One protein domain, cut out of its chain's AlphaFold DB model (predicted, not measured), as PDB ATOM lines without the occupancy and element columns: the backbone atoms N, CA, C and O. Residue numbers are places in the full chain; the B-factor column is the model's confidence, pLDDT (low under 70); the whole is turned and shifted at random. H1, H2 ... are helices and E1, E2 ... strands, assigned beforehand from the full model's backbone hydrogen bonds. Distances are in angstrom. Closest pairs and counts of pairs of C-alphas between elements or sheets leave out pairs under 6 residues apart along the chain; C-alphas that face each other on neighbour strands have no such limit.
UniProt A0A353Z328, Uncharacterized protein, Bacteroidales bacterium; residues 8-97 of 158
ATOM      1  N   GLU A   8      14.068 -13.059  64.346       92.19
ATOM      2  CA  GLU A   8      14.303 -13.623  65.678       92.19
ATOM      3  C   GLU A   8      15.773 -13.510  66.091       92.19
ATOM      4  O   GLU A   8      16.072 -13.053  67.196       92.19
ATOM      5  N   GLU A   9      16.703 -13.844  65.191       94.12
ATOM      6  CA  GLU A   9      18.144 -13.704  65.425       94.12
ATOM      7  C   GLU A   9      18.521 -12.235  65.675       94.12
ATOM      8  O   GLU A   9      19.256 -11.922  66.621       94.12
ATOM      9  N   MET A  10      17.949 -11.314  64.894       93.81
ATOM     10  CA  MET A  10      18.158  -9.877  65.057       93.81
ATOM     11  C   MET A  10      17.628  -9.370  66.410       93.81
ATOM     12  O   MET A  10      18.325  -8.618  67.104       93.81
ATOM     13  N   VAL A  11      16.419  -9.779  66.809       94.75
ATOM     14  CA  VAL A  11      15.798  -9.410  68.093       94.75
ATOM     15  C   VAL A  11      16.602  -9.977  69.264       94.75
ATOM     16  O   VAL A  11      16.941  -9.234  70.189       94.75
ATOM     17  N   ALA A  12      17.010 -11.245  69.198       94.94
ATOM     18  CA  ALA A  12      17.854 -11.872  70.210       94.94
ATOM     19  C   ALA A  12      19.204 -11.149  70.346       94.94
ATOM     20  O   ALA A  12      19.652 -10.842  71.458       94.94
ATOM     21  N   ARG A  13      19.844 -10.792  69.223       95.19
ATOM     22  CA  ARG A  13      21.098 -10.024  69.209       95.19
ATOM     23  C   ARG A  13      20.923  -8.642  69.834       95.19
ATOM     24  O   ARG A  13      21.786  -8.204  70.598       95.19
ATOM     25  N   ARG A  14      19.821  -7.955  69.536       95.94
ATOM     26  CA  ARG A  14      19.476  -6.651  70.117       95.94
ATOM     27  C   ARG A  14      19.262  -6.746  71.627       95.94
ATOM     28  O   ARG A  14      19.883  -5.985  72.364       95.94
ATOM     29  N   ASN A  15      18.470  -7.710  72.090       96.94
ATOM     30  CA  ASN A  15      18.176  -7.912  73.513       96.94
ATOM     31  C   ASN A  15      19.437  -8.318  74.296       96.94
ATOM     32  O   ASN A  15      19.675  -7.828  75.402       96.94
ATOM     33  N   LYS A  16      20.321  -9.124  73.691       96.00
ATOM     34  CA  LYS A  16      21.642  -9.436  74.256       96.00
ATOM     35  C   LYS A  16      22.499  -8.180  74.433       96.00
ATOM     36  O   LYS A  16      23.114  -8.010  75.484       96.00
ATOM     37  N   ARG A  17      22.537  -7.288  73.435       95.88
ATOM     38  CA  ARG A  17      23.276  -6.015  73.530       95.88
ATOM     39  C   ARG A  17      22.664  -5.065  74.551       95.88
ATOM     40  O   ARG A  17      23.414  -4.447  75.295       95.88
ATOM     41  N   LEU A  18      21.337  -5.000  74.631       97.00
ATOM     42  CA  LEU A  18      20.623  -4.218  75.637       97.00
ATOM     43  C   LEU A  18      21.018  -4.648  77.053       97.00
ATOM     44  O   LEU A  18      21.482  -3.834  77.843       97.00
ATOM     45  N   LYS A  19      20.930  -5.947  77.357       96.25
ATOM     46  CA  LYS A  19      21.346  -6.475  78.665       96.25
ATOM     47  C   LYS A  19      22.842  -6.255  78.927       96.25
ATOM     48  O   LYS A  19      23.244  -5.938  80.047       96.25
ATOM     49  N   SER A  20      23.675  -6.406  77.894       94.88
ATOM     50  CA  SER A  20      25.117  -6.166  77.992       94.88
ATOM     51  C   SER A  20      25.459  -4.701  78.270       94.88
ATOM     52  O   SER A  20      26.432  -4.456  78.974       94.88
ATOM     53  N   LEU A  21      24.702  -3.743  77.727       96.12
ATOM     54  CA  LEU A  21      24.904  -2.315  77.968       96.12
ATOM     55  C   LEU A  21      24.781  -2.005  79.462       96.12
ATOM     56  O   LEU A  21      25.696  -1.436  80.046       96.12
ATOM     57  N   PHE A  22      23.674  -2.412  80.082       96.44
ATOM     58  CA  PHE A  22      23.419  -2.143  81.496       96.44
ATOM     59  C   PHE A  22      24.399  -2.883  82.410       96.44
ATOM     60  O   PHE A  22      25.042  -2.259  83.252       96.44
ATOM     61  N   SER A  23      24.601  -4.187  82.189       93.56
ATOM     62  CA  SER A  23      25.495  -4.994  83.036       93.56
ATOM     63  C   SER A  23      26.952  -4.520  83.008       93.56
ATOM     64  O   SER A  23      27.592  -4.473  84.055       93.56
ATOM     65  N   ARG A  24      27.477  -4.099  81.846       92.44
ATOM     66  CA  ARG A  24      28.828  -3.510  81.745       92.44
ATOM     67  C   ARG A  24      28.955  -2.177  82.478       92.44
ATOM     68  O   ARG A  24      30.044  -1.837  82.923       92.44
ATOM     69  N   ASN A  25      27.853  -1.450  82.618       93.25
ATOM     70  CA  ASN A  25      27.787  -0.191  83.352       93.25
ATOM     71  C   ASN A  25      27.354  -0.380  84.818       93.25
ATOM     72  O   ASN A  25      27.049   0.593  85.498       93.25
ATOM     73  N   GLY A  26      27.357  -1.616  85.333       92.88
ATOM     74  CA  GLY A  26      27.059  -1.906  86.738       92.88
ATOM     75  C   GLY A  26      25.580  -1.797  87.113       92.88
ATOM     76  O   GLY A  26      25.271  -1.756  88.298       92.88
ATOM     77  N   VAL A  27      24.676  -1.766  86.130       95.25
ATOM     78  CA  VAL A  27      23.226  -1.744  86.352       95.25
ATOM     79  C   VAL A  27      22.677  -3.151  86.143       95.25
ATOM     80  O   VAL A  27      22.807  -3.742  85.065       95.25
ATOM     81  N   ASN A  28      22.062  -3.705  87.182       95.06
ATOM     82  CA  ASN A  28      21.470  -5.031  87.129       95.06
ATOM     83  C   ASN A  28      20.050  -4.951  86.552       95.06
ATOM     84  O   ASN A  28      19.140  -4.387  87.157       95.06
ATOM     85  N   VAL A  29      19.875  -5.528  85.358       96.81
ATOM     86  CA  VAL A  29      18.595  -5.515  84.646       96.81
ATOM     87  C   VAL A  29      18.158  -6.893  84.163       96.81
ATOM     88  O   VAL A  29      18.963  -7.737  83.743       96.81
ATOM     89  N   ARG A  30      16.841  -7.075  84.114       96.19
ATOM     90  CA  ARG A  30      16.166  -8.210  83.490       96.19
ATOM     91  C   ARG A  30      15.185  -7.728  82.429       96.19
ATOM     92  O   ARG A  30      14.471  -6.754  82.624       96.19
ATOM     93  N   LEU A  31      15.153  -8.435  81.302       96.94
ATOM     94  CA  LEU A  31      14.185  -8.198  80.236       96.94
ATOM     95  C   LEU A  31      12.958  -9.081  80.468       96.94
ATOM     96  O   LEU A  31      13.113 -10.272  80.752       96.94
ATOM     97  N   VAL A  32      11.765  -8.495  80.389       94.94
ATOM     98  CA  VAL A  32      10.483  -9.173  80.635       94.94
ATOM     99  C   VAL A  32       9.463  -8.769  79.571       94.94
ATOM    100  O   VAL A  32       9.470  -7.632  79.107       94.94
ATOM    101  N   GLY A  33       8.555  -9.680  79.223       92.06
ATOM    102  CA  GLY A  33       7.470  -9.428  78.274       92.06
ATOM    103  C   GLY A  33       7.828  -9.856  76.855       92.06
ATOM    104  O   GLY A  33       8.505 -10.861  76.667       92.06
ATOM    105  N   ASP A  34       7.333  -9.107  75.873       93.00
ATOM    106  CA  ASP A  34       7.560  -9.366  74.450       93.00
ATOM    107  C   ASP A  34       9.026  -9.101  74.078       93.00
ATOM    108  O   ASP A  34       9.538  -7.999  74.280       93.00
ATOM    109  N   ASP A  35       9.695 -10.086  73.482       93.25
ATOM    110  CA  ASP A  35      11.077  -9.951  73.034       93.25
ATOM    111  C   ASP A  35      11.271  -8.824  72.016       93.25
ATOM    112  O   ASP A  35      12.349  -8.230  71.981       93.25
ATOM    113  N   GLN A  36      10.262  -8.469  71.215       92.69
ATOM    114  CA  GLN A  36      10.338  -7.344  70.283       92.69
ATOM    115  C   GLN A  36      10.240  -5.990  70.988       92.69
ATOM    116  O   GLN A  36      10.864  -5.028  70.525       92.69
ATOM    117  N   LYS A  37       9.541  -5.917  72.122       93.12
ATOM    118  CA  LYS A  37       9.346  -4.704  72.933       93.12
ATOM    119  C   LYS A  37       9.531  -5.020  74.425       93.12
ATOM    120  O   LYS A  37       8.566  -4.944  75.189       93.12
ATOM    121  N   PRO A  38      10.751  -5.390  74.850       96.12
ATOM    122  CA  PRO A  38      10.961  -5.881  76.201       96.12
ATOM    123  C   PRO A  38      10.865  -4.736  77.205       96.12
ATOM    124  O   PRO A  38      11.422  -3.658  76.989       96.12
ATOM    125  N   ALA A  39      10.225  -4.998  78.339       96.75
ATOM    126  CA  ALA A  39      10.342  -4.153  79.516       96.75
ATOM    127  C   ALA A  39      11.709  -4.385  80.172       96.75
ATOM    128  O   ALA A  39      12.144  -5.531  80.324       96.75
ATOM    129  N   VAL A  40      12.375  -3.305  80.580       97.88
ATOM    130  CA  VAL A  40      13.665  -3.362  81.280       97.88
ATOM    131  C   VAL A  40      13.419  -3.175  82.773       97.88
ATOM    132  O   VAL A  40      13.103  -2.074  83.216       97.88
ATOM    133  N   ILE A  41      13.541  -4.257  83.537       97.75
ATOM    134  CA  ILE A  41      13.359  -4.263  84.989       97.75
ATOM    135  C   ILE A  41      14.718  -4.096  85.659       97.75
ATOM    136  O   ILE A  41      15.573  -4.967  85.516       97.75
ATOM    137  N   MET A  42      14.912  -2.999  86.381       97.06
ATOM    138  CA  MET A  42      16.092  -2.724  87.195       97.06
ATOM    139  C   MET A  42      15.874  -3.245  88.617       97.06
ATOM    140  O   MET A  42      14.833  -2.981  89.225       97.06
ATOM    141  N   ASP A  43      16.837  -4.028  89.110       94.75
ATOM    142  CA  ASP A  43      16.870  -4.574  90.477       94.75
ATOM    143  C   ASP A  43      15.560  -5.221  90.951       94.75
ATOM    144  O   ASP A  43      15.201  -5.177  92.126       94.75
ATOM    145  N   GLU A  44      14.825  -5.823  90.012       94.69
ATOM    146  CA  GLU A  44      13.534  -6.485  90.240       94.69
ATOM    147  C   GLU A  44      12.441  -5.592  90.868       94.69
ATOM    148  O   GLU A  44      11.400  -6.104  91.270       94.69
ATOM    149  N   SER A  45      12.641  -4.274  90.938       94.44
ATOM    150  CA  SER A  45      11.775  -3.344  91.682       94.44
ATOM    151  C   SER A  45      11.235  -2.197  90.834       94.44
ATOM    152  O   SER A  45      10.175  -1.652  91.133       94.44
ATOM    153  N   VAL A  46      11.920  -1.847  89.744       96.81
ATOM    154  CA  VAL A  46      11.558  -0.705  88.901       96.81
ATOM    155  C   VAL A  46      11.572  -1.110  87.435       96.81
ATOM    156  O   VAL A  46      12.517  -1.737  86.969       96.81
ATOM    157  N   VAL A  47      10.548  -0.722  86.675       97.56
ATOM    158  CA  VAL A  47      10.603  -0.737  85.210       97.56
ATOM    159  C   VAL A  47      11.101   0.616  84.712       97.56
ATOM    160  O   VAL A  47      10.519   1.663  85.013       97.56
ATOM    161  N   LEU A  48      12.194   0.585  83.951       97.81
ATOM    162  CA  LEU A  48      12.804   1.780  83.387       97.81
ATOM    163  C   LEU A  48      11.927   2.364  82.278       97.81
ATOM    164  O   LEU A  48      11.384   1.645  81.437       97.81
ATOM    165  N   SER A  49      11.861   3.690  82.243       97.81
ATOM    166  CA  SER A  49      11.194   4.474  81.199       97.81
ATOM    167  C   SER A  49      12.095   4.536  79.979       97.81
ATOM    168  O   SER A  49      12.832   5.493  79.753       97.81
ATOM    169  N   CYS A  50      12.122   3.432  79.242       97.44
ATOM    170  CA  CYS A  50      12.913   3.303  78.038       97.44
ATOM    171  C   CYS A  50      12.292   2.289  77.079       97.44
ATOM    172  O   CYS A  50      11.506   1.426  77.472       97.44
ATOM    173  N   TYR A  51      12.662   2.382  75.808       96.62
ATOM    174  CA  TYR A  51      12.295   1.395  74.802       96.62
ATOM    175  C   TYR A  51      13.407   1.245  73.770       96.62
ATOM    176  O   TYR A  51      14.230   2.139  73.580       96.62
ATOM    177  N   VAL A  52      13.423   0.103  73.082       95.94
ATOM    178  CA  VAL A  52      14.391  -0.149  72.014       95.94
ATOM    179  C   VAL A  52      13.711  -0.176  70.657       95.94
ATOM    180  O   VAL A  52      12.759  -0.926  70.440       95.94
ATOM    181  N   LYS A  53      14.266   0.577  69.709       93.50
ATOM    182  CA  LYS A  53      13.869   0.577  68.300       93.50
ATOM    183  C   LYS A  53      15.127   0.534  67.439       93.50
ATOM    184  O   LYS A  53      16.022   1.332  67.634       93.50
ATOM    185  N   ASN A  54      15.233  -0.412  66.504       90.75
ATOM    186  CA  ASN A  54      16.352  -0.484  65.545       90.75
ATOM    187  C   ASN A  54      17.772  -0.412  66.155       90.75
ATOM    188  O   ASN A  54      18.649   0.240  65.603       90.75
ATOM    189  N   PHE A  55      18.025  -1.118  67.265       95.50
ATOM    190  CA  PHE A  55      19.285  -1.043  68.031       95.50
ATOM    191  C   PHE A  55      19.559   0.307  68.707       95.50
ATOM    192  O   PHE A  55      20.646   0.483  69.241       95.50
ATOM    193  N   ASP A  56      18.593   1.208  68.776       96.50
ATOM    194  CA  ASP A  56      18.673   2.418  69.584       96.50
ATOM    195  C   ASP A  56      17.828   2.231  70.846       96.50
ATOM    196  O   ASP A  56      16.654   1.862  70.782       96.50
ATOM    197  N   LEU A  57      18.457   2.414  72.007       97.44
ATOM    198  CA  LEU A  57      17.792   2.496  73.301       97.44
ATOM    199  C   LEU A  57      17.433   3.956  73.555       97.44
ATOM    200  O   LEU A  57      18.322   4.792  73.708       97.44
ATOM    201  N   HIS A  58      16.144   4.248  73.621       97.75
ATOM    202  CA  HIS A  58      15.622   5.567  73.941       97.75
ATOM    203  C   HIS A  58      15.191   5.590  75.403       97.75
ATOM    204  O   HIS A  58      14.349   4.787  75.802       97.75
ATOM    205  N   PHE A  59      15.751   6.506  76.185       97.81
ATOM    206  CA  PHE A  59      15.261   6.854  77.514       97.81
ATOM    207  C   PHE A  59      14.222   7.958  77.377       97.81
ATOM    208  O   PHE A  59      14.478   8.967  76.714       97.81
ATOM    209  N   THR A  60      13.063   7.759  77.991       97.94
ATOM    210  CA  THR A  60      11.967   8.724  77.992       97.94
ATOM    211  C   THR A  60      11.857   9.365  79.362       97.94
ATOM    212  O   THR A  60      12.109   8.723  80.383       97.94
ATOM    213  N   LYS A  61      11.447  10.632  79.393       96.88
ATOM    214  CA  LYS A  61      11.352  11.405  80.637       96.88
ATOM    215  C   LYS A  61      10.474  10.741  81.684       96.88
ATOM    216  O   LYS A  61      10.785  10.772  82.868       96.88
ATOM    217  N   GLU A  62       9.381  10.132  81.244       96.50
ATOM    218  CA  GLU A  62       8.487   9.356  82.088       96.50
ATOM    219  C   GLU A  62       7.850   8.200  81.291       96.50
ATOM    220  O   GLU A  62       8.033   8.116  80.066       96.50
ATOM    221  N   PRO A  63       7.146   7.264  81.951       93.38
ATOM    222  CA  PRO A  63       6.519   6.141  81.269       93.38
ATOM    223  C   PRO A  63       5.481   6.630  80.261       93.38
ATOM    224  O   PRO A  63       4.685   7.510  80.577       93.38
ATOM    225  N   PHE A  64       5.456   6.017  79.076       89.69
ATOM    226  CA  PHE A  64       4.542   6.369  77.976       89.69
ATOM    227  C   PHE A  64       4.707   7.793  77.420       89.69
ATOM    228  O   PHE A  64       3.865   8.238  76.647       89.69
ATOM    229  N   SER A  65       5.780   8.496  77.792       91.62
ATOM    230  CA  SER A  65       6.118   9.800  77.227       91.62
ATOM    231  C   SER A  65       6.820   9.659  75.877       91.62
ATOM    232  O   SER A  65       7.661   8.776  75.699       91.62
ATOM    233  N   ASP A  66       6.533  10.586  74.966       92.06
ATOM    234  CA  ASP A  66       7.259  10.746  73.703       92.06
ATOM    235  C   ASP A  66       8.523  11.624  73.850       92.06
ATOM    236  O   ASP A  66       9.316  11.742  72.915       92.06
ATOM    237  N   GLU A  67       8.746  12.237  75.022       96.81
ATOM    238  CA  GLU A  67       9.915  13.082  75.292       96.81
ATOM    239  C   GLU A  67      11.152  12.211  75.556       96.81
ATOM    240  O   GLU A  67      11.295  11.596  76.618       96.81
ATOM    241  N   ILE A  68      12.058  12.162  74.576       97.31
ATOM    242  CA  ILE A  68      13.324  11.427  74.659       97.31
ATOM    243  C   ILE A  68      14.363  12.282  75.389       97.31
ATOM    244  O   ILE A  68      14.765  13.333  74.895       97.31
ATOM    245  N   VAL A  69      14.856  11.783  76.520       96.94
ATOM    246  CA  VAL A  69      15.941  12.410  77.293       96.94
ATOM    247  C   VAL A  69      17.300  12.071  76.684       96.94
ATOM    248  O   VAL A  69      18.174  12.924  76.548       96.94
ATOM    249  N   ARG A  70      17.488  10.810  76.282       96.56
ATOM    250  CA  ARG A  70      18.741  10.327  75.695       96.56
ATOM    251  C   ARG A  70      18.481   9.149  74.776       96.56
ATOM    252  O   ARG A  70      17.622   8.312  75.042       96.56
ATOM    253  N   THR A  71      19.286   9.047  73.726       97.06
ATOM    254  CA  THR A  71      19.355   7.854  72.880       97.06
ATOM    255  C   THR A  71      20.751   7.251  72.957       97.06
ATOM    256  O   THR A  71      21.743   7.971  72.864       97.06
ATOM    257  N   VAL A  72      20.829   5.932  73.120       96.44
ATOM    258  CA  VAL A  72      22.077   5.170  73.197       96.44
ATOM    259  C   VAL A  72      22.055   4.061  72.156       96.44
ATOM    260  O   VAL A  72      21.185   3.191  72.169       96.44
ATOM    261  N   LYS A  73      23.046   4.052  71.265       96.25
ATOM    262  CA  LYS A  73      23.147   3.029  70.225       96.25
ATOM    263  C   LYS A  73      23.725   1.724  70.777       96.25
ATOM    264  O   LYS A  73      24.839   1.683  71.301       96.25
ATOM    265  N   LEU A  74      23.003   0.624  70.594       95.12
ATOM    266  CA  LEU A  74      23.369  -0.730  71.011       95.12
ATOM    267  C   LEU A  74      24.400  -1.345  70.048       95.12
ATOM    268  O   LEU A  74      24.089  -2.161  69.166       95.12
ATOM    269  N   LYS A  75      25.664  -0.957  70.226       91.56
ATOM    270  CA  LYS A  75      26.834  -1.533  69.542       91.56
ATOM    271  C   LYS A  75      27.496  -2.625  70.395       91.56
ATOM    272  O   LYS A  75      27.066  -2.901  71.512       91.56
ATOM    273  N   HIS A  76      28.511  -3.296  69.844       86.06
ATOM    274  CA  HIS A  76      29.332  -4.233  70.623       86.06
ATOM    275  C   HIS A  76      30.107  -3.511  71.735       86.06
ATOM    276  O   HIS A  76      30.234  -4.039  72.835       86.06
ATOM    277  N   GLU A  77      30.544  -2.288  71.447       85.56
ATOM    278  CA  GLU A  77      31.148  -1.341  72.379       85.56
ATOM    279  C   GLU A  77      30.304  -0.064  72.338       85.56
ATOM    280  O   GLU A  77      30.371   0.691  71.367       85.56
ATOM    281  N   PRO A  78      29.387   0.110  73.300       83.69
ATOM    282  CA  PRO A  78      28.578   1.316  73.387       83.69
ATOM    283  C   PRO A  78      29.443   2.529  73.738       83.69
ATOM    284  O   PRO A  78      30.255   2.469  74.656       83.69
ATOM    285  N   GLU A  79      29.224   3.638  73.039       88.31
ATOM    286  CA  GLU A  79      29.845   4.938  73.321       88.31
ATOM    287  C   GLU A  79      29.072   5.641  74.450       88.31
ATOM    288  O   GLU A  79      28.401   6.647  74.232       88.31
ATOM    289  N   ILE A  80      29.069   5.041  75.642       92.69
ATOM    290  CA  ILE A  80      28.494   5.645  76.845       92.69
ATOM    291  C   ILE A  80      29.213   5.133  78.088       92.69
ATOM    292  O   ILE A  80      29.534   3.948  78.201       92.69
ATOM    293  N   THR A  81      29.467   6.039  79.018       93.38
ATOM    294  CA  THR A  81      30.101   5.739  80.297       93.38
ATOM    295  C   THR A  81      29.083   5.278  81.340       93.38
ATOM    296  O   THR A  81      27.879   5.521  81.236       93.38
ATOM    297  N   ARG A  82      29.585   4.658  82.414       93.94
ATOM    298  CA  ARG A  82      28.768   4.302  83.580       93.94
ATOM    299  C   ARG A  82      28.077   5.520  84.192       93.94
ATOM    300  O   ARG A  82      26.918   5.413  84.573       93.94
ATOM    301  N   TYR A  83      28.784   6.648  84.268       95.44
ATOM    302  CA  TYR A  83      28.252   7.890  84.826       95.44
ATOM    303  C   TYR A  83      27.081   8.419  83.991       95.44
ATOM    304  O   TYR A  83      26.022   8.676  84.542       95.44
ATOM    305  N   GLU A  84      27.225   8.469  82.664       95.69
ATOM    306  CA  GLU A  84      26.144   8.910  81.769       95.69
ATOM    307  C   GLU A  84      24.919   7.982  81.818       95.69
ATOM    308  O   GLU A  84      23.788   8.455  81.738       95.69
ATOM    309  N   ILE A  85      25.116   6.660  81.950       95.62
ATOM    310  CA  ILE A  85      24.002   5.710  82.132       95.62
ATOM    311  C   ILE A  85      23.278   5.962  83.457       95.62
ATOM    312  O   ILE A  85      22.051   5.910  83.504       95.62
ATOM    313  N   GLN A  86      24.019   6.209  84.530       95.75
ATOM    314  CA  GLN A  86      23.423   6.485  85.828       95.75
ATOM    315  C   GLN A  86      22.673   7.824  85.820       95.75
ATOM    316  O   GLN A  86      21.514   7.870  86.220       95.75
ATOM    317  N   GLU A  87      23.291   8.875  85.279       96.75
ATOM    318  CA  GLU A  87      22.699  10.209  85.151       96.75
ATOM    319  C   GLU A  87      21.386  10.170  84.357       96.75
ATOM    320  O   GLU A  87      20.378  10.728  84.795       96.75
ATOM    321  N   VAL A  88      21.345   9.458  83.221       96.81
ATOM    322  CA  VAL A  88      20.099   9.358  82.447       96.81
ATOM    323  C   VAL A  88      19.013   8.600  83.211       96.81
ATOM    324  O   VAL A  88      17.866   9.043  83.199       96.81
ATOM    325  N   ILE A  89      19.347   7.502  83.899       96.94
ATOM    326  CA  ILE A  89      18.382   6.750  84.715       96.94
ATOM    327  C   ILE A  89      17.809   7.661  85.809       96.94
ATOM    328  O   ILE A  89      16.595   7.768  85.941       96.94
ATOM    329  N   GLU A  90      18.659   8.384  86.537       96.31
ATOM    330  CA  GLU A  90      18.239   9.285  87.619       96.31
ATOM    331  C   GLU A  90      17.413  10.481  87.121       96.31
ATOM    332  O   GLU A  90      16.516  10.953  87.822       96.31
ATOM    333  N   SER A  91      17.665  10.952  85.897       96.50
ATOM    334  CA  SER A  91      16.906  12.052  85.282       96.50
ATOM    335  C   SER A  91      15.496  11.661  84.814       96.50
ATOM    336  O   SER A  91      14.674  12.534  84.523       96.50
ATOM    337  N   CYS A  92      15.201  10.362  84.722       97.38
ATOM    338  CA  CYS A  92      13.931   9.847  84.226       97.38
ATOM    339  C   CYS A  92      13.016   9.425  85.384       97.38
ATOM    340  O   CYS A  92      13.422   8.768  86.340       97.38
ATOM    341  N   LYS A  93      11.718   9.708  85.270       97.56
ATOM    342  CA  LYS A  93      10.706   9.143  86.164       97.56
ATOM    343  C   LYS A  93      10.413   7.713  85.742       97.56
ATOM    344  O   LYS A  93      10.010   7.473  84.607       97.56
ATOM    345  N   HIS A  94      10.561   6.766  86.657       97.38
ATOM    346  CA  HIS A  94      10.311   5.345  86.418       97.38
ATOM    347  C   HIS A  94       9.078   4.841  87.163       97.38
ATOM    348  O   HIS A  94       8.487   5.554  87.976       97.38
ATOM    349  N   ARG A  95       8.663   3.608  86.862       96.25
ATOM    350  CA  ARG A  95       7.531   2.968  87.538       96.25
ATOM    351  C   ARG A  95       8.000   1.853  88.459       96.25
ATOM    352  O   ARG A  95       8.830   1.056  88.027       96.25
ATOM    353  N   PRO A  96       7.424   1.722  89.662       96.75
ATOM    354  CA  PRO A  96       7.620   0.515  90.446       96.75
ATOM    355  C   PRO A  96       7.014  -0.688  89.714       96.75
ATOM    356  O   PRO A  96       6.047  -0.557  88.950       96.75
ATOM    357  N   VAL A  97       7.580  -1.860  89.965       97.38
ATOM    358  CA  VAL A  97       6.934  -3.147  89.711       97.38
ATOM    359  C   VAL A  97       6.731  -3.864  91.030       97.38
ATOM    360  O   VAL A  97       7.514  -3.701  91.957       97.38
TER     361      VAL A  97
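What this domain is: This is residues 8 to 97 of the 158 residues of an uncharacterized protein of Bacteroidales bacterium (UniProt A0A353Z328). A wall of three strands, E3, E4 and E5, has H2 over one face, while the small hairpin E1 and E2 sits on that same side with H1 beside E1; the wall's other face is bare. H1 reaches the wall only with residues 14 to 21. The printed part has 90 residues, in the order H1 E1 E2 E3 E4 E5 H2, of mixed class; both sheets, E3 - E4 - E5 and E1 - E2, are antiparallel. It is compact, with a radius of gyration of the C-alphas of 11.9 A and spans of 32 by 27 by 24 A.

Where its parts are: Look first at E3, residues 50 to 53, E4, residues 56 to 60, and E5, residues 68 to 73, 13.7 A long. H2 is residues 82 to 91, 14.3 A, ending at C-alpha 91 (16.906, 12.052, 85.282). Find C-alpha 8 at (14.303, -13.623, 65.678); from there H1 runs 23.9 A to residue 24. E1 is residues 29 to 32 and E2 residues 39 to 42.

How they stand to each other: E3, E4 and E5 form a meander, each strand the antiparallel neighbour of the one before; find N 51 and O 58 at 2.9 A, and N 57 and O 72 at 2.8 A. H2 is on this sheet at a height of 10.1 A, over E5 and only just over E4, with 3 C-alphas; it runs along the strands, at 21 degrees to E5 on the local plane. Its closest C-alphas to E5 are Val 88 and Arg 70, 7.0 A. H1 only grazes the sheet. H1 and H2 are close but not clearly touching, C-alphas of Phe 22 and Ile 85 at 7.9 A, about perpendicular at 83 degrees. In the hairpin E1 and E2, N 30 and O 41 are 2.8 A apart. In H1 and H2 every O i to N i+4 pair is within hydrogen-bond range.

The domain as a whole: The farthest C-alphas, Glu 9 and Ser 91, are 32.5 A apart. The printed part has no cut, no link is long, and no printed residue is under 70 in pLDDT.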